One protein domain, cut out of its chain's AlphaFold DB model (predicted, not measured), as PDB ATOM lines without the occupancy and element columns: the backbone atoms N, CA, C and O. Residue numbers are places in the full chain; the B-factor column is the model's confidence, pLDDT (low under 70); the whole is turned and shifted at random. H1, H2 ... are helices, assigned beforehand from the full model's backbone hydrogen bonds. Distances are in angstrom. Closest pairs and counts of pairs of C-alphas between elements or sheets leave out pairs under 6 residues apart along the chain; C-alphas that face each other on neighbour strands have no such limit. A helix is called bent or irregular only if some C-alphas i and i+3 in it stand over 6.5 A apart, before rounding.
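This is residues 145 to 270 of the 270 residues of the protein "GtrA domain-containing protein" of Candidatus Dactylopiibacterium carminicum (UniProt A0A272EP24). Four long helices form an up-and-down bundle, with H2 and H4 in the middle, H1 slanting across them on one side and H3 running along them on the other. The bundle is elongated, and its neighbours are only partly aligned; the first residues of H1, 145 to 150, stick out, as do the turns at residues 201 to 208 and 238 to 243. The printed part has 126 residues with four named helices, H1 to H4 in chain order, and no named strand, in the class all helix. It is compact, with a radius of gyration of the C-alphas of 15.8 A, and spans 47 by 30 by 24 A.

H1, residues 145 to 176, begins with C-alpha 145 at (-24.569, -121.081, -72.837) and is 46.6 A long from first to last C-alpha. After a tight link of 3 residues, H2 covers residues 180 to 203 and 34.5 A. A short link of 8 residues leads to H3, residues 212 to 240, 40.9 A long, with C-alpha 212 at (-11.615, -102.206, -46.983). After another tight link of 3 residues, H4 covers residues 244 to 268 and 35.8 A, ending with C-alpha 268 at (-19.968, -105.917, -63.866). H4 is only just irregular: C-alphas 246 and 249 are 6.6 A apart, against about 5 A in a regular helix, and its line is a rough one.

H1 to H4 make a bundle, up and down, each helix running against the one before it. H1 and H2, a helical hairpin, touch; their closest C-alphas are those of Asp 165 and Gly 191, 4.4 A apart. They run opposite ways at a tilt of 37 degrees, only just steep. H2 and H3, also a hairpin, touch through residues 185 to 196 and 218 to 226 alone, closest at the C-alphas of Leu 192 and Gly 222, 6.7 A, at a shallow tilt of 29 degrees. H3 and H4, the third hairpin, touch at a shallow tilt of 29 degrees, with the C-alphas of Gly 225 and Val 255 closest at 6.1 A. H1 and H4 only just touch, with 3 pairs of C-alphas within 8 A, through residues 158 to 162 and 256 to 260 alone; the closest C-alphas are those of Gly 158 and Phe 260, 7.2 A. H2 and H4 are near each other, with 14 pairs of C-alphas within 10 A, while H1 and H3 are apart. Every O i to N i+4 pair is within hydrogen-bond range in H2 and H3, against 27 of 28 in H1 and 19 of 21 in H4.

The two C-alphas farthest apart are those of Gly 206 and Lys 241, at 49.9 A. The printed part has no cut and no long link, and Arg 270 is the chain's last residue. The mean pLDDT of the printed part is 72.1, with 42 residues under 70, among them 198 to 213 and 262 to 270.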
ATOM      1  N   GLY A 145     -24.357-119.882 -73.661       63.78
ATOM      2  CA  GLY A 145     -24.569-121.081 -72.837       63.78
ATOM      3  C   GLY A 145     -23.833-121.121 -71.485       63.78
ATOM      4  O   GLY A 145     -24.322-121.765 -70.558       63.78
ATOM      5  N   ARG A 146     -22.683-120.446 -71.323       64.00
ATOM      6  CA  ARG A 146     -21.903-120.488 -70.063       64.00
ATOM      7  C   ARG A 146     -22.411-119.481 -69.028       64.00
ATOM      8  O   ARG A 146     -22.466-119.823 -67.849       64.00
ATOM      9  N   LEU A 147     -22.895-118.313 -69.469       66.12
ATOM     10  CA  LEU A 147     -23.515-117.318 -68.582       66.12
ATOM     11  C   LEU A 147     -24.765-117.852 -67.873       66.12
ATOM     12  O   LEU A 147     -24.975-117.552 -66.703       66.12
ATOM     13  N   ALA A 148     -25.595-118.638 -68.562       69.00
ATOM     14  CA  ALA A 148     -26.822-119.177 -67.979       69.00
ATOM     15  C   ALA A 148     -26.533-120.165 -66.837       69.00
ATOM     16  O   ALA A 148     -27.194-120.132 -65.800       69.00
ATOM     17  N   LEU A 149     -25.511-121.011 -66.997       76.38
ATOM     18  CA  LEU A 149     -25.106-121.975 -65.972       76.38
ATOM     19  C   LEU A 149     -24.501-121.272 -64.747       76.38
ATOM     20  O   LEU A 149     -24.756-121.651 -63.604       76.38
ATOM     21  N   GLU A 150     -23.721-120.221 -64.986       69.19
ATOM     22  CA  GLU A 150     -23.117-119.398 -63.944       69.19
ATOM     23  C   GLU A 150     -24.181-118.593 -63.186       69.19
ATOM     24  O   GLU A 150     -24.210-118.602 -61.953       69.19
ATOM     25  N   PHE A 151     -25.136-118.011 -63.913       70.69
ATOM     26  CA  PHE A 151     -26.326-117.371 -63.359       70.69
ATOM     27  C   PHE A 151     -27.136-118.338 -62.496       70.69
ATOM     28  O   PHE A 151     -27.469-118.000 -61.363       70.69
ATOM     29  N   LEU A 152     -27.412-119.552 -62.983       75.75
ATOM     30  CA  LEU A 152     -28.166-120.555 -62.234       75.75
ATOM     31  C   LEU A 152     -27.428-120.970 -60.958       75.75
ATOM     32  O   LEU A 152     -28.043-121.115 -59.906       75.75
ATOM     33  N   ARG A 153     -26.102-121.104 -61.015       72.38
ATOM     34  CA  ARG A 153     -25.279-121.413 -59.841       72.38
ATOM     35  C   ARG A 153     -25.336-120.297 -58.792       72.38
ATOM     36  O   ARG A 153     -25.457-120.599 -57.605       72.38
ATOM     37  N   TYR A 154     -25.321-119.030 -59.206       68.31
ATOM     38  CA  TYR A 154     -25.561-117.910 -58.289       68.31
ATOM     39  C   TYR A 154     -26.992-117.855 -57.772       68.31
ATOM     40  O   TYR A 154     -27.195-117.544 -56.601       68.31
ATOM     41  N   LEU A 155     -27.972-118.159 -58.620       72.75
ATOM     42  CA  LEU A 155     -29.377-118.201 -58.242       72.75
ATOM     43  C   LEU A 155     -29.616-119.276 -57.179       72.75
ATOM     44  O   LEU A 155     -30.305-119.013 -56.205       72.75
ATOM     45  N   MET A 156     -28.986-120.447 -57.307       76.56
ATOM     46  CA  MET A 156     -29.049-121.521 -56.310       76.56
ATOM     47  C   MET A 156     -28.413-121.103 -54.980       76.56
ATOM     48  O   MET A 156     -28.977-121.345 -53.917       76.56
ATOM     49  N   VAL A 157     -27.263-120.425 -55.027       73.62
ATOM     50  CA  VAL A 157     -26.593-119.879 -53.836       73.62
ATOM     51  C   VAL A 157     -27.454-118.811 -53.147       73.62
ATOM     52  O   VAL A 157     -27.622-118.847 -51.928       73.62
ATOM     53  N   GLY A 158     -28.036-117.889 -53.918       70.38
ATOM     54  CA  GLY A 158     -28.952-116.865 -53.411       70.38
ATOM     55  C   GLY A 158     -30.260-117.453 -52.877       70.38
ATOM     56  O   GLY A 158     -30.726-117.043 -51.819       70.38
ATOM     57  N   GLY A 159     -30.808-118.459 -53.559       76.12
ATOM     58  CA  GLY A 159     -31.999-119.195 -53.143       76.12
ATOM     59  C   GLY A 159     -31.781-119.985 -51.854       76.12
ATOM     60  O   GLY A 159     -32.665-120.025 -51.006       76.12
ATOM     61  N   LEU A 160     -30.586-120.542 -51.637       80.50
ATOM     62  CA  LEU A 160     -30.257-121.196 -50.370       80.50
ATOM     63  C   LEU A 160     -30.188-120.184 -49.216       80.50
ATOM     64  O   LEU A 160     -30.712-120.451 -48.139       80.50
ATOM     65  N   ALA A 161     -29.597-119.007 -49.446       76.62
ATOM     66  CA  ALA A 161     -29.581-117.932 -48.453       76.62
ATOM     67  C   ALA A 161     -31.003-117.434 -48.122       76.62
ATOM     68  O   ALA A 161     -31.308-117.186 -46.958       76.62
ATOM     69  N   PHE A 162     -31.890-117.364 -49.119       75.00
ATOM     70  CA  PHE A 162     -33.310-117.046 -48.930       75.00
ATOM     71  C   PHE A 162     -34.046-118.069 -48.082       75.00
ATOM     72  O   PHE A 162     -34.837-117.716 -47.214       75.00
ATOM     73  N   LEU A 163     -33.792-119.350 -48.345       82.44
ATOM     74  CA  LEU A 163     -34.446-120.427 -47.623       82.44
ATOM     75  C   LEU A 163     -34.050-120.398 -46.142       82.44
ATOM     76  O   LEU A 163     -34.888-120.635 -45.276       82.44
ATOM     77  N   VAL A 164     -32.793-120.041 -45.854       81.50
ATOM     78  CA  VAL A 164     -32.324-119.821 -44.483       81.50
ATOM     79  C   VAL A 164     -32.963-118.578 -43.862       81.50
ATOM     80  O   VAL A 164     -33.417-118.669 -42.727       81.50
ATOM     81  N   ASP A 165     -33.040-117.451 -44.573       78.81
ATOM     82  CA  ASP A 165     -33.727-116.236 -44.104       78.81
ATOM     83  C   ASP A 165     -35.183-116.537 -43.710       78.81
ATOM     84  O   ASP A 165     -35.578-116.364 -42.554       78.81
ATOM     85  N   TYR A 166     -35.952-117.108 -44.641       77.81
ATOM     86  CA  TYR A 166     -37.348-117.471 -44.414       77.81
ATOM     87  C   TYR A 166     -37.501-118.493 -43.279       77.81
ATOM     88  O   TYR A 166     -38.392-118.359 -42.440       77.81
ATOM     89  N   GLY A 167     -36.601-119.480 -43.210       82.81
ATOM     90  CA  GLY A 167     -36.569-120.463 -42.131       82.81
ATOM     91  C   GLY A 167     -36.327-119.822 -40.764       82.81
ATOM     92  O   GLY A 167     -37.054-120.116 -39.818       82.81
ATOM     93  N   VAL A 168     -35.360-118.905 -40.657       82.25
ATOM     94  CA  VAL A 168     -35.065-118.170 -39.415       82.25
ATOM     95  C   VAL A 168     -36.241-117.288 -39.018       82.25
ATOM     96  O   VAL A 168     -36.639-117.290 -37.857       82.25
ATOM     97  N   LEU A 169     -36.830-116.575 -39.971       80.00
ATOM     98  CA  LEU A 169     -38.009-115.751 -39.745       80.00
ATOM     99  C   LEU A 169     -39.170-116.585 -39.194       80.00
ATOM    100  O   LEU A 169     -39.805-116.170 -38.221       80.00
ATOM    101  N   TRP A 170     -39.441-117.748 -39.792       80.19
ATOM    102  CA  TRP A 170     -40.489-118.662 -39.337       80.19
ATOM    103  C   TRP A 170     -40.200-119.169 -37.921       80.19
ATOM    104  O   TRP A 170     -41.055-119.065 -37.046       80.19
ATOM    105  N   LEU A 171     -38.963-119.600 -37.657       83.31
ATOM    106  CA  LEU A 171     -38.549-120.121 -36.354       83.31
ATOM    107  C   LEU A 171     -38.653-119.062 -35.248       83.31
ATOM    108  O   LEU A 171     -39.169-119.341 -34.169       83.31
ATOM    109  N   VAL A 172     -38.202-117.836 -35.523       79.50
ATOM    110  CA  VAL A 172     -38.277-116.702 -34.589       79.50
ATOM    111  C   VAL A 172     -39.730-116.311 -34.332       79.50
ATOM    112  O   VAL A 172     -40.096-116.034 -33.190       79.50
ATOM    113  N   HIS A 173     -40.574-116.312 -35.366       78.75
ATOM    114  CA  HIS A 173     -41.989-115.996 -35.217       78.75
ATOM    115  C   HIS A 173     -42.725-117.049 -34.374       78.75
ATOM    116  O   HIS A 173     -43.429-116.680 -33.435       78.75
ATOM    117  N   SER A 174     -42.503-118.337 -34.648       77.62
ATOM    118  CA  SER A 174     -43.129-119.444 -33.915       77.62
ATOM    119  C   SER A 174     -42.609-119.596 -32.484       77.62
ATOM    120  O   SER A 174     -43.382-119.949 -31.601       77.62
ATOM    121  N   ALA A 175     -41.322-119.331 -32.233       72.12
ATOM    122  CA  ALA A 175     -40.725-119.525 -30.910       72.12
ATOM    123  C   ALA A 175     -40.992-118.369 -29.937       72.12
ATOM    124  O   ALA A 175     -41.074-118.600 -28.733       72.12
ATOM    125  N   LEU A 176     -41.079-117.127 -30.428       64.00
ATOM    126  CA  LEU A 176     -41.102-115.944 -29.557       64.00
ATOM    127  C   LEU A 176     -42.441-115.204 -29.552       64.00
ATOM    128  O   LEU A 176     -42.629-114.343 -28.697       64.00
ATOM    129  N   GLY A 177     -43.362-115.483 -30.487       64.00
ATOM    130  CA  GLY A 177     -44.633-114.746 -30.599       64.00
ATOM    131  C   GLY A 177     -44.448-113.225 -30.741       64.00
ATOM    132  O   GLY A 177     -45.367-112.449 -30.494       64.00
ATOM    133  N   TRP A 178     -43.231-112.787 -31.076       62.59
ATOM    134  CA  TRP A 178     -42.828-111.388 -31.083       62.59
ATOM    135  C   TRP A 178     -43.429-110.627 -32.260       62.59
ATOM    136  O   TRP A 178     -43.761-111.201 -33.302       62.59
ATOM    137  N   HIS A 179     -43.489-109.302 -32.098       68.88
ATOM    138  CA  HIS A 179     -43.889-108.372 -33.146       68.88
ATOM    139  C   HIS A 179     -43.178-108.693 -34.463       68.88
ATOM    140  O   HIS A 179     -41.949-108.750 -34.554       68.88
ATOM    141  N   TYR A 180     -43.998-108.886 -35.490       69.44
ATOM    142  CA  TYR A 180     -43.638-109.318 -36.834       69.44
ATOM    143  C   TYR A 180     -42.427-108.571 -37.426       69.44
ATOM    144  O   TYR A 180     -41.629-109.162 -38.161       69.44
ATOM    145  N   GLN A 181     -42.264-107.288 -37.093       70.62
ATOM    146  CA  GLN A 181     -41.162-106.451 -37.568       70.62
ATOM    147  C   GLN A 181     -39.783-106.951 -37.101       70.62
ATOM    148  O   GLN A 181     -38.854-106.998 -37.903       70.62
ATOM    149  N   LEU A 182     -39.649-107.381 -35.840       73.31
ATOM    150  CA  LEU A 182     -38.377-107.869 -35.285       73.31
ATOM    151  C   LEU A 182     -37.962-109.204 -35.906       73.31
ATOM    152  O   LEU A 182     -36.798-109.380 -36.264       73.31
ATOM    153  N   ALA A 183     -38.918-110.117 -36.096       75.38
ATOM    154  CA  ALA A 183     -38.662-111.394 -36.762       75.38
ATOM    155  C   ALA A 183     -38.174-111.194 -38.206       75.38
ATOM    156  O   ALA A 183     -37.266-111.888 -38.657       75.38
ATOM    157  N   THR A 184     -38.734-110.203 -38.904       74.44
ATOM    158  CA  THR A 184     -38.342-109.864 -40.280       74.44
ATOM    159  C   THR A 184     -36.927-109.278 -40.335       74.44
ATOM    160  O   THR A 184     -36.150-109.638 -41.213       74.44
ATOM    161  N   LEU A 185     -36.552-108.436 -39.364       78.81
ATOM    162  CA  LEU A 185     -35.188-107.905 -39.259       78.81
ATOM    163  C   LEU A 185     -34.153-109.006 -38.994       78.81
ATOM    164  O   LEU A 185     -33.087-109.019 -39.605       78.81
ATOM    165  N   LEU A 186     -34.462-109.927 -38.077       80.19
ATOM    166  CA  LEU A 186     -33.556-111.012 -37.702       80.19
ATOM    167  C   LEU A 186     -33.365-112.024 -38.835       80.19
ATOM    168  O   LEU A 186     -32.230-112.433 -39.081       80.19
ATOM    169  N   GLY A 187     -34.444-112.375 -39.542       76.44
ATOM    170  CA  GLY A 187     -34.369-113.186 -40.758       76.44
ATOM    171  C   GLY A 187     -33.452-112.537 -41.790       76.44
ATOM    172  O   GLY A 187     -32.453-113.139 -42.194       76.44
ATOM    173  N   PHE A 188     -33.706-111.265 -42.115       76.88
ATOM    174  CA  PHE A 188     -32.921-110.548 -43.117       76.88
ATOM    175  C   PHE A 188     -31.430-110.493 -42.750       76.88
ATOM    176  O   PHE A 188     -30.568-110.732 -43.597       76.88
ATOM    177  N   CYS A 189     -31.099-110.248 -41.478       79.75
ATOM    178  CA  CYS A 189     -29.718-110.298 -40.994       79.75
ATOM    179  C   CYS A 189     -29.086-111.688 -41.176       79.75
ATOM    180  O   CYS A 189     -27.940-111.781 -41.616       79.75
ATOM    181  N   ALA A 190     -29.815-112.767 -40.878       80.56
ATOM    182  CA  ALA A 190     -29.336-114.136 -41.060       80.56
ATOM    183  C   ALA A 190     -29.149-114.502 -42.546       80.56
ATOM    184  O   ALA A 190     -28.148-115.128 -42.909       80.56
ATOM    185  N   GLY A 191     -30.059-114.062 -43.418       76.25
ATOM    186  CA  GLY A 191     -29.948-114.195 -44.873       76.25
ATOM    187  C   GLY A 191     -28.750-113.433 -45.437       76.25
ATOM    188  O   GLY A 191     -27.954-113.969 -46.212       76.25
ATOM    189  N   LEU A 192     -28.550-112.193 -44.988       73.69
ATOM    190  CA  LEU A 192     -27.394-111.393 -45.381       73.69
ATOM    191  C   LEU A 192     -26.083-112.033 -44.903       73.69
ATOM    192  O   LEU A 192     -25.103-112.081 -45.646       73.69
ATOM    193  N   PHE A 193     -26.075-112.560 -43.679       77.88
ATOM    194  CA  PHE A 193     -24.910-113.194 -43.073       77.88
ATOM    195  C   PHE A 193     -24.554-114.527 -43.736       77.88
ATOM    196  O   PHE A 193     -23.382-114.793 -43.995       77.88
ATOM    197  N   THR A 194     -25.537-115.357 -44.077       75.19
ATOM    198  CA  THR A 194     -25.287-116.575 -44.862       75.19
ATOM    199  C   THR A 194     -24.781-116.237 -46.255       75.19
ATOM    200  O   THR A 194     -23.814-116.838 -46.714       75.19
ATOM    201  N   ASN A 195     -25.337-115.216 -46.903       75.81
ATOM    202  CA  ASN A 195     -24.826-114.757 -48.189       75.81
ATOM    203  C   ASN A 195     -23.364-114.270 -48.083       75.81
ATOM    204  O   ASN A 195     -22.525-114.650 -48.898       75.81
ATOM    205  N   TYR A 196     -23.020-113.527 -47.022       71.44
ATOM    206  CA  TYR A 196     -21.635-113.156 -46.705       71.44
ATOM    207  C   TYR A 196     -20.723-114.378 -46.578       71.44
ATOM    208  O   TYR A 196     -19.678-114.445 -47.219       71.44
ATOM    209  N   LEU A 197     -21.135-115.349 -45.765       71.69
ATOM    210  CA  LEU A 197     -20.431-116.606 -45.526       71.69
ATOM    211  C   LEU A 197     -20.169-117.370 -46.822       71.69
ATOM    212  O   LEU A 197     -19.070-117.885 -47.007       71.69
ATOM    213  N   LEU A 198     -21.154-117.426 -47.722       69.88
ATOM    214  CA  LEU A 198     -21.010-118.092 -49.012       69.88
ATOM    215  C   LEU A 198     -20.049-117.320 -49.921       69.88
ATOM    216  O   LEU A 198     -19.166-117.938 -50.512       69.88
ATOM    217  N   CYS A 199     -20.132-115.986 -49.971       65.75
ATOM    218  CA  CYS A 199     -19.147-115.169 -50.684       65.75
ATOM    219  C   CYS A 199     -17.733-115.372 -50.127       65.75
ATOM    220  O   CYS A 199     -16.800-115.572 -50.894       65.75
ATOM    221  N   VAL A 200     -17.570-115.393 -48.806       64.94
ATOM    222  CA  VAL A 200     -16.292-115.621 -48.125       64.94
ATOM    223  C   VAL A 200     -15.745-117.024 -48.396       64.94
ATOM    224  O   VAL A 200     -14.589-117.165 -48.785       64.94
ATOM    225  N   ALA A 201     -16.561-118.066 -48.235       66.50
ATOM    226  CA  ALA A 201     -16.156-119.450 -48.472       66.50
ATOM    227  C   ALA A 201     -15.760-119.694 -49.935       66.50
ATOM    228  O   ALA A 201     -14.934-120.566 -50.221       66.50
ATOM    229  N   TRP A 202     -16.341-118.928 -50.860       63.62
ATOM    230  CA  TRP A 202     -16.081-119.063 -52.285       63.62
ATOM    231  C   TRP A 202     -14.914-118.189 -52.766       63.62
ATOM    232  O   TRP A 202     -14.082-118.673 -53.531       63.62
ATOM    233  N   VAL A 203     -14.782-116.959 -52.256       52.97
ATOM    234  CA  VAL A 203     -13.718-116.000 -52.619       52.97
ATOM    235  C   VAL A 203     -12.407-116.255 -51.861       52.97
ATOM    236  O   VAL A 203     -11.331-116.132 -52.443       52.97
ATOM    237  N   TRP A 204     -12.431-116.659 -50.584       51.59
ATOM    238  CA  TRP A 204     -11.202-116.848 -49.781       51.59
ATOM    239  C   TRP A 204     -10.490-118.183 -49.996       51.59
ATOM    240  O   TRP A 204      -9.582-118.525 -49.239       51.59
ATOM    241  N   ARG A 205     -10.821-118.922 -51.058       53.22
ATOM    242  CA  ARG A 205     -10.024-120.084 -51.474       53.22
ATOM    243  C   ARG A 205      -8.641-119.723 -52.035       53.22
ATOM    244  O   ARG A 205      -7.874-120.646 -52.285       53.22
ATOM    245  N   GLY A 206      -8.284-118.440 -52.183       50.16
ATOM    246  CA  GLY A 206      -6.984-118.096 -52.778       50.16
ATOM    247  C   GLY A 206      -6.356-116.725 -52.513       50.16
ATOM    248  O   GLY A 206      -5.238-116.517 -52.968       50.16
ATOM    249  N   THR A 207      -6.970-115.767 -51.807       45.06
ATOM    250  CA  THR A 207      -6.311-114.463 -51.566       45.06
ATOM    251  C   THR A 207      -6.774-113.790 -50.280       45.06
ATOM    252  O   THR A 207      -7.927-113.909 -49.869       45.06
ATOM    253  N   LYS A 208      -5.820-113.115 -49.625       48.91
ATOM    254  CA  LYS A 208      -5.987-112.407 -48.357       48.91
ATOM    255  C   LYS A 208      -7.077-111.344 -48.485       48.91
ATOM    256  O   LYS A 208      -6.993-110.414 -49.277       48.91
ATOM    257  N   ALA A 209      -8.093-111.516 -47.663       54.31
ATOM    258  CA  ALA A 209      -9.229-110.639 -47.509       54.31
ATOM    259  C   ALA A 209      -8.848-109.343 -46.796       54.31
ATOM    260  O   ALA A 209      -8.951-109.265 -45.573       54.31
ATOM    261  N   THR A 210      -8.333-108.347 -47.507       54.12
ATOM    262  CA  THR A 210      -7.848-107.131 -46.827       54.12
ATOM    263  C   THR A 210      -8.222-105.822 -47.503       54.12
ATOM    264  O   THR A 210      -7.786-104.771 -47.039       54.12
ATOM    265  N   THR A 211      -9.043-105.820 -48.553       65.50
ATOM    266  CA  THR A 211      -9.462-104.554 -49.161       65.50
ATOM    267  C   THR A 211     -10.694-104.024 -48.430       65.50
ATOM    268  O   THR A 211     -11.794-104.542 -48.596       65.50
ATOM    269  N   LEU A 212     -10.525-102.958 -47.638       67.25
ATOM    270  CA  LEU A 212     -11.615-102.206 -46.983       67.25
ATOM    271  C   LEU A 212     -12.785-101.881 -47.934       67.25
ATOM    272  O   LEU A 212     -13.932-101.805 -47.501       67.25
ATOM    273  N   ARG A 213     -12.503-101.745 -49.238       67.06
ATOM    274  CA  ARG A 213     -13.496-101.551 -50.304       67.06
ATOM    275  C   ARG A 213     -14.529-102.684 -50.375       67.06
ATOM    276  O   ARG A 213     -15.715-102.392 -50.481       67.06
ATOM    277  N   ASP A 214     -14.113-103.946 -50.274       70.81
ATOM    278  CA  ASP A 214     -15.030-105.091 -50.391       70.81
ATOM    279  C   ASP A 214     -15.978-105.159 -49.187       70.81
ATOM    280  O   ASP A 214     -17.167-105.448 -49.326       70.81
ATOM    281  N   PHE A 215     -15.466-104.815 -48.001       71.38
ATOM    282  CA  PHE A 215     -16.274-104.706 -46.789       71.38
ATOM    283  C   PHE A 215     -17.260-103.534 -46.855       71.38
ATOM    284  O   PHE A 215     -18.427-103.690 -46.485       71.38
ATOM    285  N   ALA A 216     -16.818-102.372 -47.350       75.25
ATOM    286  CA  ALA A 216     -17.670-101.198 -47.500       75.25
ATOM    287  C   ALA A 216     -18.858-101.495 -48.421       75.25
ATOM    288  O   ALA A 216     -19.993-101.251 -48.032       75.25
ATOM    289  N   ILE A 217     -18.605-102.103 -49.583       73.50
ATOM    290  CA  ILE A 217     -19.638-102.456 -50.566       73.50
ATOM    291  C   ILE A 217     -20.602-103.501 -50.007       73.50
ATOM    292  O   ILE A 217     -21.817-103.377 -50.163       73.50
ATOM    293  N   PHE A 218     -20.085-104.503 -49.294       71.25
ATOM    294  CA  PHE A 218     -20.934-105.481 -48.623       71.25
ATOM    295  C   PHE A 218     -21.868-104.818 -47.597       71.25
ATOM    296  O   PHE A 218     -23.058-105.135 -47.524       71.25
ATOM    297  N   THR A 219     -21.339-103.853 -46.846       76.62
ATOM    298  CA  THR A 219     -22.088-103.117 -45.827       76.62
ATOM    299  C   THR A 219     -23.157-102.219 -46.451       76.62
ATOM    300  O   THR A 219     -24.295-102.238 -45.985       76.62
ATOM    301  N   THR A 220     -22.864-101.492 -47.536       78.75
ATOM    302  CA  THR A 220     -23.876-100.673 -48.232       78.75
ATOM    303  C   THR A 220     -24.992-101.514 -48.837       78.75
ATOM    304  O   THR A 220     -26.151-101.113 -48.754       78.75
ATOM    305  N   ILE A 221     -24.687-102.696 -49.384       79.69
ATOM    306  CA  ILE A 221     -25.715-103.625 -49.883       79.69
ATOM    307  C   ILE A 221     -26.605-104.109 -48.729       79.69
ATOM    308  O   ILE A 221     -27.828-104.156 -48.872       79.69
ATOM    309  N   GLY A 222     -26.007-104.426 -47.576       77.12
ATOM    310  CA  GLY A 222     -26.735-104.810 -46.366       77.12
ATOM    311  C   GLY A 222     -27.666-103.718 -45.852       77.12
ATOM    312  O   GLY A 222     -28.851-103.970 -45.643       77.12
ATOM    313  N   ILE A 223     -27.150-102.495 -45.711       82.38
ATOM    314  CA  ILE A 223     -27.926-101.332 -45.262       82.38
ATOM    315  C   ILE A 223     -29.047-101.017 -46.258       82.38
ATOM    316  O   ILE A 223     -30.186-100.817 -45.844       82.38
ATOM    317  N   GLY A 224     -28.753-101.027 -47.561       84.44
ATOM    318  CA  GLY A 224     -29.743-100.772 -48.605       84.44
ATOM    319  C   GLY A 224     -30.877-101.798 -48.596       84.44
ATOM    320  O   GLY A 224     -32.042-101.419 -48.656       84.44
ATOM    321  N   GLY A 225     -30.558-103.088 -48.454       81.44
ATOM    322  CA  GLY A 225     -31.578-104.134 -48.354       81.44
ATOM    323  C   GLY A 225     -32.394-104.063 -47.058       81.44
ATOM    324  O   GLY A 225     -33.603-104.286 -47.092       81.44
ATOM    325  N   LEU A 226     -31.777-103.677 -45.936       81.88
ATOM    326  CA  LEU A 226     -32.484-103.483 -44.668       81.88
ATOM    327  C   LEU A 226     -33.478-102.317 -44.772       81.88
ATOM    328  O   LEU A 226     -34.641-102.455 -44.398       81.88
ATOM    329  N   LEU A 227     -33.035-101.192 -45.340       85.62
ATOM    330  CA  LEU A 227     -33.871-100.013 -45.552       85.62
ATOM    331  C   LEU A 227     -35.029-100.326 -46.506       85.62
ATOM    332  O   LEU A 227     -36.171 -99.973 -46.217       85.62
ATOM    333  N   LEU A 228     -34.749-101.048 -47.595       85.44
ATOM    334  CA  LEU A 228     -35.758-101.490 -48.552       85.44
ATOM    335  C   LEU A 228     -36.788-102.415 -47.890       85.44
ATOM    336  O   LEU A 228     -37.982-102.242 -48.109       85.44
ATOM    337  N   THR A 229     -36.344-103.349 -47.044       84.25
ATOM    338  CA  THR A 229     -37.229-104.260 -46.300       84.25
ATOM    339  C   THR A 229     -38.178-103.487 -45.390       84.25
ATOM    340  O   THR A 229     -39.380-103.743 -45.407       84.25
ATOM    341  N   VAL A 230     -37.665-102.515 -44.627       82.75
ATOM    342  CA  VAL A 230     -38.479-101.671 -43.735       82.75
ATOM    343  C   VAL A 230     -39.449-100.798 -44.533       82.75
ATOM    344  O   VAL A 230     -40.624-100.723 -44.181       82.75
ATOM    345  N   LEU A 231     -38.983-100.184 -45.626       85.81
ATOM    346  CA  LEU A 231     -39.796 -99.333 -46.495       85.81
ATOM    347  C   LEU A 231     -40.941-100.120 -47.141       85.81
ATOM    348  O   LEU A 231     -42.086 -99.683 -47.093       85.81
ATOM    349  N   LEU A 232     -40.643-101.290 -47.710       83.38
ATOM    350  CA  LEU A 232     -41.634-102.179 -48.315       83.38
ATOM    351  C   LEU A 232     -42.654-102.650 -47.279       83.38
ATOM    352  O   LEU A 232     -43.848-102.621 -47.556       83.38
ATOM    353  N   MET A 233     -42.207-103.023 -46.077       80.12
ATOM    354  CA  MET A 233     -43.119-103.387 -44.991       80.12
ATOM    355  C   MET A 233     -44.045-102.230 -44.618       80.12
ATOM    356  O   MET A 233     -45.256-102.418 -44.508       80.12
ATOM    357  N   TRP A 234     -43.494-101.026 -44.467       81.56
ATOM    358  CA  TRP A 234     -44.281 -99.840 -44.156       81.56
ATOM    359  C   TRP A 234     -45.289 -99.518 -45.266       81.56
ATOM    360  O   TRP A 234     -46.457 -99.260 -44.971       81.56
ATOM    361  N   LEU A 235     -44.876 -99.604 -46.534       82.94
ATOM    362  CA  LEU A 235     -45.736 -99.369 -47.691       82.94
ATOM    363  C   LEU A 235     -46.864-100.408 -47.768       82.94
ATOM    364  O   LEU A 235     -48.024-100.043 -47.932       82.94
ATOM    365  N   SER A 236     -46.555-101.697 -47.599       75.06
ATOM    366  CA  SER A 236     -47.552-102.770 -47.648       75.06
ATOM    367  C   SER A 236     -48.578-102.672 -46.519       75.06
ATOM    368  O   SER A 236     -49.766-102.872 -46.764       75.06
ATOM    369  N   VAL A 237     -48.156-102.321 -45.301       77.00
ATOM    370  CA  VAL A 237     -49.078-102.156 -44.165       77.00
ATOM    371  C   VAL A 237     -49.939-100.899 -44.327       77.00
ATOM    372  O   VAL A 237     -51.146-100.955 -44.099       77.00
ATOM    373  N   SER A 238     -49.344 -99.783 -44.757       75.50
ATOM    374  CA  SER A 238     -50.027 -98.481 -44.806       75.50
ATOM    375  C   SER A 238     -50.928 -98.322 -46.031       75.50
ATOM    376  O   SER A 238     -52.038 -97.809 -45.914       75.50
ATOM    377  N   VAL A 239     -50.465 -98.760 -47.207       71.75
ATOM    378  CA  VAL A 239     -51.174 -98.566 -48.484       71.75
ATOM    379  C   VAL A 239     -52.135 -99.716 -48.759       71.75
ATOM    380  O   VAL A 239     -53.261 -99.480 -49.186       71.75
ATOM    381  N   ALA A 240     -51.717-100.959 -48.507       62.16
ATOM    382  CA  ALA A 240     -52.484-102.119 -48.949       62.16
ATOM    383  C   ALA A 240     -53.407-102.709 -47.869       62.16
ATOM    384  O   ALA A 240     -54.262-103.520 -48.214       62.16
ATOM    385  N   LYS A 241     -53.242-102.345 -46.579       66.50
ATOM    386  CA  LYS A 241     -53.943-102.958 -45.420       66.50
ATOM    387  C   LYS A 241     -53.970-104.496 -45.469       66.50
ATOM    388  O   LYS A 241     -54.837-105.136 -44.876       66.50
ATOM    389  N   LEU A 242     -53.033-105.092 -46.205       62.78
ATOM    390  CA  LEU A 242     -52.980-106.524 -46.427       62.78
ATOM    391  C   LEU A 242     -52.586-107.201 -45.125       62.78
ATOM    392  O   LEU A 242     -51.765-106.679 -44.364       62.78
ATOM    393  N   ALA A 243     -53.134-108.396 -44.906       70.00
ATOM    394  CA  ALA A 243     -52.661-109.251 -43.836       70.00
ATOM    395  C   ALA A 243     -51.136-109.414 -43.998       70.00
ATOM    396  O   ALA A 243     -50.670-109.815 -45.074       70.00
ATOM    397  N   PRO A 244     -50.339-109.101 -42.960       65.69
ATOM    398  CA  PRO A 244     -48.879-109.133 -43.041       65.69
ATOM    399  C   PRO A 244     -48.357-110.535 -43.400       65.69
ATOM    400  O   PRO A 244     -47.238-110.701 -43.874       65.69
ATOM    401  N   GLU A 245     -49.190-111.554 -43.248       68.12
ATOM    402  CA  GLU A 245     -48.909-112.946 -43.577       68.12
ATOM    403  C   GLU A 245     -48.653-113.171 -45.078       68.12
ATOM    404  O   GLU A 245     -47.695-113.860 -45.425       68.12
ATOM    405  N   LEU A 246     -49.409-112.515 -45.972       70.44
ATOM    406  CA  LEU A 246     -49.205-112.629 -47.427       70.44
ATOM    407  C   LEU A 246     -48.147-111.663 -47.976       70.44
ATOM    408  O   LEU A 246     -47.486-111.972 -48.967       70.44
ATOM    409  N   ALA A 247     -47.964-110.496 -47.351       71.75
ATOM    410  CA  ALA A 247     -47.005-109.498 -47.832       71.75
ATOM    411  C   ALA A 247     -45.541-109.953 -47.657       71.75
ATOM    412  O   ALA A 247     -44.669-109.583 -48.443       71.75
ATOM    413  N   LYS A 248     -45.266-110.794 -46.654       71.38
ATOM    414  CA  LYS A 248     -43.916-111.248 -46.276       71.38
ATOM    415  C   LYS A 248     -43.135-111.919 -47.411       71.38
ATOM    416  O   LYS A 248     -42.045-111.437 -47.714       71.38
ATOM    417  N   PRO A 249     -43.642-112.993 -48.056       72.69
ATOM    418  CA  PRO A 249     -42.901-113.666 -49.122       72.69
ATOM    419  C   PRO A 249     -42.674-112.765 -50.341       72.69
ATOM    420  O   PRO A 249     -41.614-112.840 -50.957       72.69
ATOM    421  N   PHE A 250     -43.617-111.870 -50.656       78.81
ATOM    422  CA  PHE A 250     -43.477-110.922 -51.766       78.81
ATOM    423  C   PHE A 250     -42.356-109.910 -51.519       78.81
ATOM    424  O   PHE A 250     -41.491-109.714 -52.372       78.81
ATOM    425  N   ILE A 251     -42.336-109.306 -50.330       79.62
ATOM    426  CA  ILE A 251     -41.295-108.352 -49.931       79.62
ATOM    427  C   ILE A 251     -39.936-109.046 -49.889       79.62
ATOM    428  O   ILE A 251     -38.967-108.528 -50.438       79.62
ATOM    429  N   ALA A 252     -39.874-110.238 -49.296       74.25
ATOM    430  CA  ALA A 252     -38.648-111.017 -49.226       74.25
ATOM    431  C   ALA A 252     -38.127-111.370 -50.636       74.25
ATOM    432  O   ALA A 252     -36.929-111.256 -50.892       74.25
ATOM    433  N   GLY A 253     -39.015-111.701 -51.580       77.12
ATOM    434  CA  GLY A 253     -38.664-111.917 -52.987       77.12
ATOM    435  C   GLY A 253     -38.090-110.669 -53.668       77.12
ATOM    436  O   GLY A 253     -37.056-110.748 -54.331       77.12
ATOM    437  N   ILE A 254     -38.703-109.498 -53.466       81.50
ATOM    438  CA  ILE A 254     -38.220-108.220 -54.026       81.50
ATOM    439  C   ILE A 254     -36.853-107.844 -53.444       81.50
ATOM    440  O   ILE A 254     -35.937-107.467 -54.176       81.50
ATOM    441  N   VAL A 255     -36.690-107.975 -52.129       77.00
ATOM    442  CA  VAL A 255     -35.431-107.686 -51.432       77.00
ATOM    443  C   VAL A 255     -34.328-108.646 -51.876       77.00
ATOM    444  O   VAL A 255     -33.177-108.238 -52.044       77.00
ATOM    445  N   LEU A 256     -34.666-109.908 -52.141       70.94
ATOM    446  CA  LEU A 256     -33.735-110.862 -52.725       70.94
ATOM    447  C   LEU A 256     -33.321-110.464 -54.144       70.94
ATOM    448  O   LEU A 256     -32.132-110.523 -54.462       70.94
ATOM    449  N   LEU A 257     -34.265-110.018 -54.978       76.81
ATOM    450  CA  LEU A 257     -33.959-109.496 -56.314       76.81
ATOM    451  C   LEU A 257     -33.015-108.292 -56.239       76.81
ATOM    452  O   LEU A 257     -32.059-108.223 -57.009       76.81
ATOM    453  N   TRP A 258     -33.230-107.385 -55.284       77.94
ATOM    454  CA  TRP A 258     -32.332-106.258 -55.018       77.94
ATOM    455  C   TRP A 258     -30.929-106.731 -54.618       77.94
ATOM    456  O   TRP A 258     -29.924-106.275 -55.168       77.94
ATOM    457  N   ASN A 259     -30.852-107.703 -53.704       75.06
ATOM    458  CA  ASN A 259     -29.593-108.273 -53.233       75.06
ATOM    459  C   ASN A 259     -28.815-108.964 -54.368       75.06
ATOM    460  O   ASN A 259     -27.596-108.817 -54.464       75.06
ATOM    461  N   PHE A 260     -29.514-109.677 -55.251       68.88
ATOM    462  CA  PHE A 260     -28.938-110.325 -56.426       68.88
ATOM    463  C   PHE A 260     -28.515-109.309 -57.498       68.88
ATOM    464  O   PHE A 260     -27.402-109.386 -58.023       68.88
ATOM    465  N   GLY A 261     -29.369-108.325 -57.789       70.62
ATOM    466  CA  GLY A 261     -29.129-107.284 -58.786       70.62
ATOM    467  C   GLY A 261     -27.908-106.426 -58.467       70.62
ATOM    468  O   GLY A 261     -27.072-106.210 -59.342       70.62
ATOM    469  N   LEU A 262     -27.735-106.016 -57.207       69.19
ATOM    470  CA  LEU A 262     -26.557-105.253 -56.776       69.19
ATOM    471  C   LEU A 262     -25.269-106.074 -56.834       69.19
ATOM    472  O   LEU A 262     -24.212-105.546 -57.176       69.19
ATOM    473  N   ARG A 263     -25.350-107.374 -56.543       63.41
ATOM    474  CA  ARG A 263     -24.201-108.284 -56.617       63.41
ATOM    475  C   ARG A 263     -23.768-108.506 -58.062       63.41
ATOM    476  O   ARG A 263     -22.574-108.518 -58.343       63.41
ATOM    477  N   ARG A 264     -24.736-108.594 -58.982       66.00
ATOM    478  CA  ARG A 264     -24.483-108.560 -60.423       66.00
ATOM    479  C   ARG A 264     -23.821-107.236 -60.801       66.00
ATOM    480  O   ARG A 264     -22.721-107.263 -61.328       66.00
ATOM    481  N   LEU A 265     -24.422-106.095 -60.466       65.12
ATOM    482  CA  LEU A 265     -23.873-104.778 -60.810       65.12
ATOM    483  C   LEU A 265     -22.428-104.598 -60.314       65.12
ATOM    484  O   LEU A 265     -21.586-104.114 -61.059       65.12
ATOM    485  N   PHE A 266     -22.122-105.059 -59.096       64.50
ATOM    486  CA  PHE A 266     -20.774-105.008 -58.533       64.50
ATOM    487  C   PHE A 266     -19.754-105.837 -59.323       64.50
ATOM    488  O   PHE A 266     -18.635-105.381 -59.536       64.50
ATOM    489  N   VAL A 267     -20.132-107.036 -59.776       60.69
ATOM    490  CA  VAL A 267     -19.263-107.867 -60.625       60.69
ATOM    491  C   VAL A 267     -19.050-107.225 -61.994       60.69
ATOM    492  O   VAL A 267     -17.946-107.292 -62.507       60.69
ATOM    493  N   PHE A 268     -20.077-106.593 -62.568       56.47
ATOM    494  CA  PHE A 268     -19.968-105.917 -63.866       56.47
ATOM    495  C   PHE A 268     -19.124-104.633 -63.811       56.47
ATOM    496  O   PHE A 268     -18.537-104.258 -64.819       56.47
ATOM    497  N   PHE A 269     -19.067-103.948 -62.664       56.84
ATOM    498  CA  PHE A 269     -18.293-102.710 -62.498       56.84
ATOM    499  C   PHE A 269     -16.807-102.943 -62.144       56.84
ATOM    500  O   PHE A 269     -16.109-101.985 -61.804       56.84
ATOM    501  N   ARG A 270     -16.316-104.190 -62.195       47.50
ATOM    502  CA  ARG A 270     -14.914-104.573 -61.963       47.50
ATOM    503  C   ARG A 270     -14.337-105.270 -63.184       47.50
ATOM    504  O   ARG A 270     -13.164-104.974 -63.489       47.50
TER     505      ARG A 270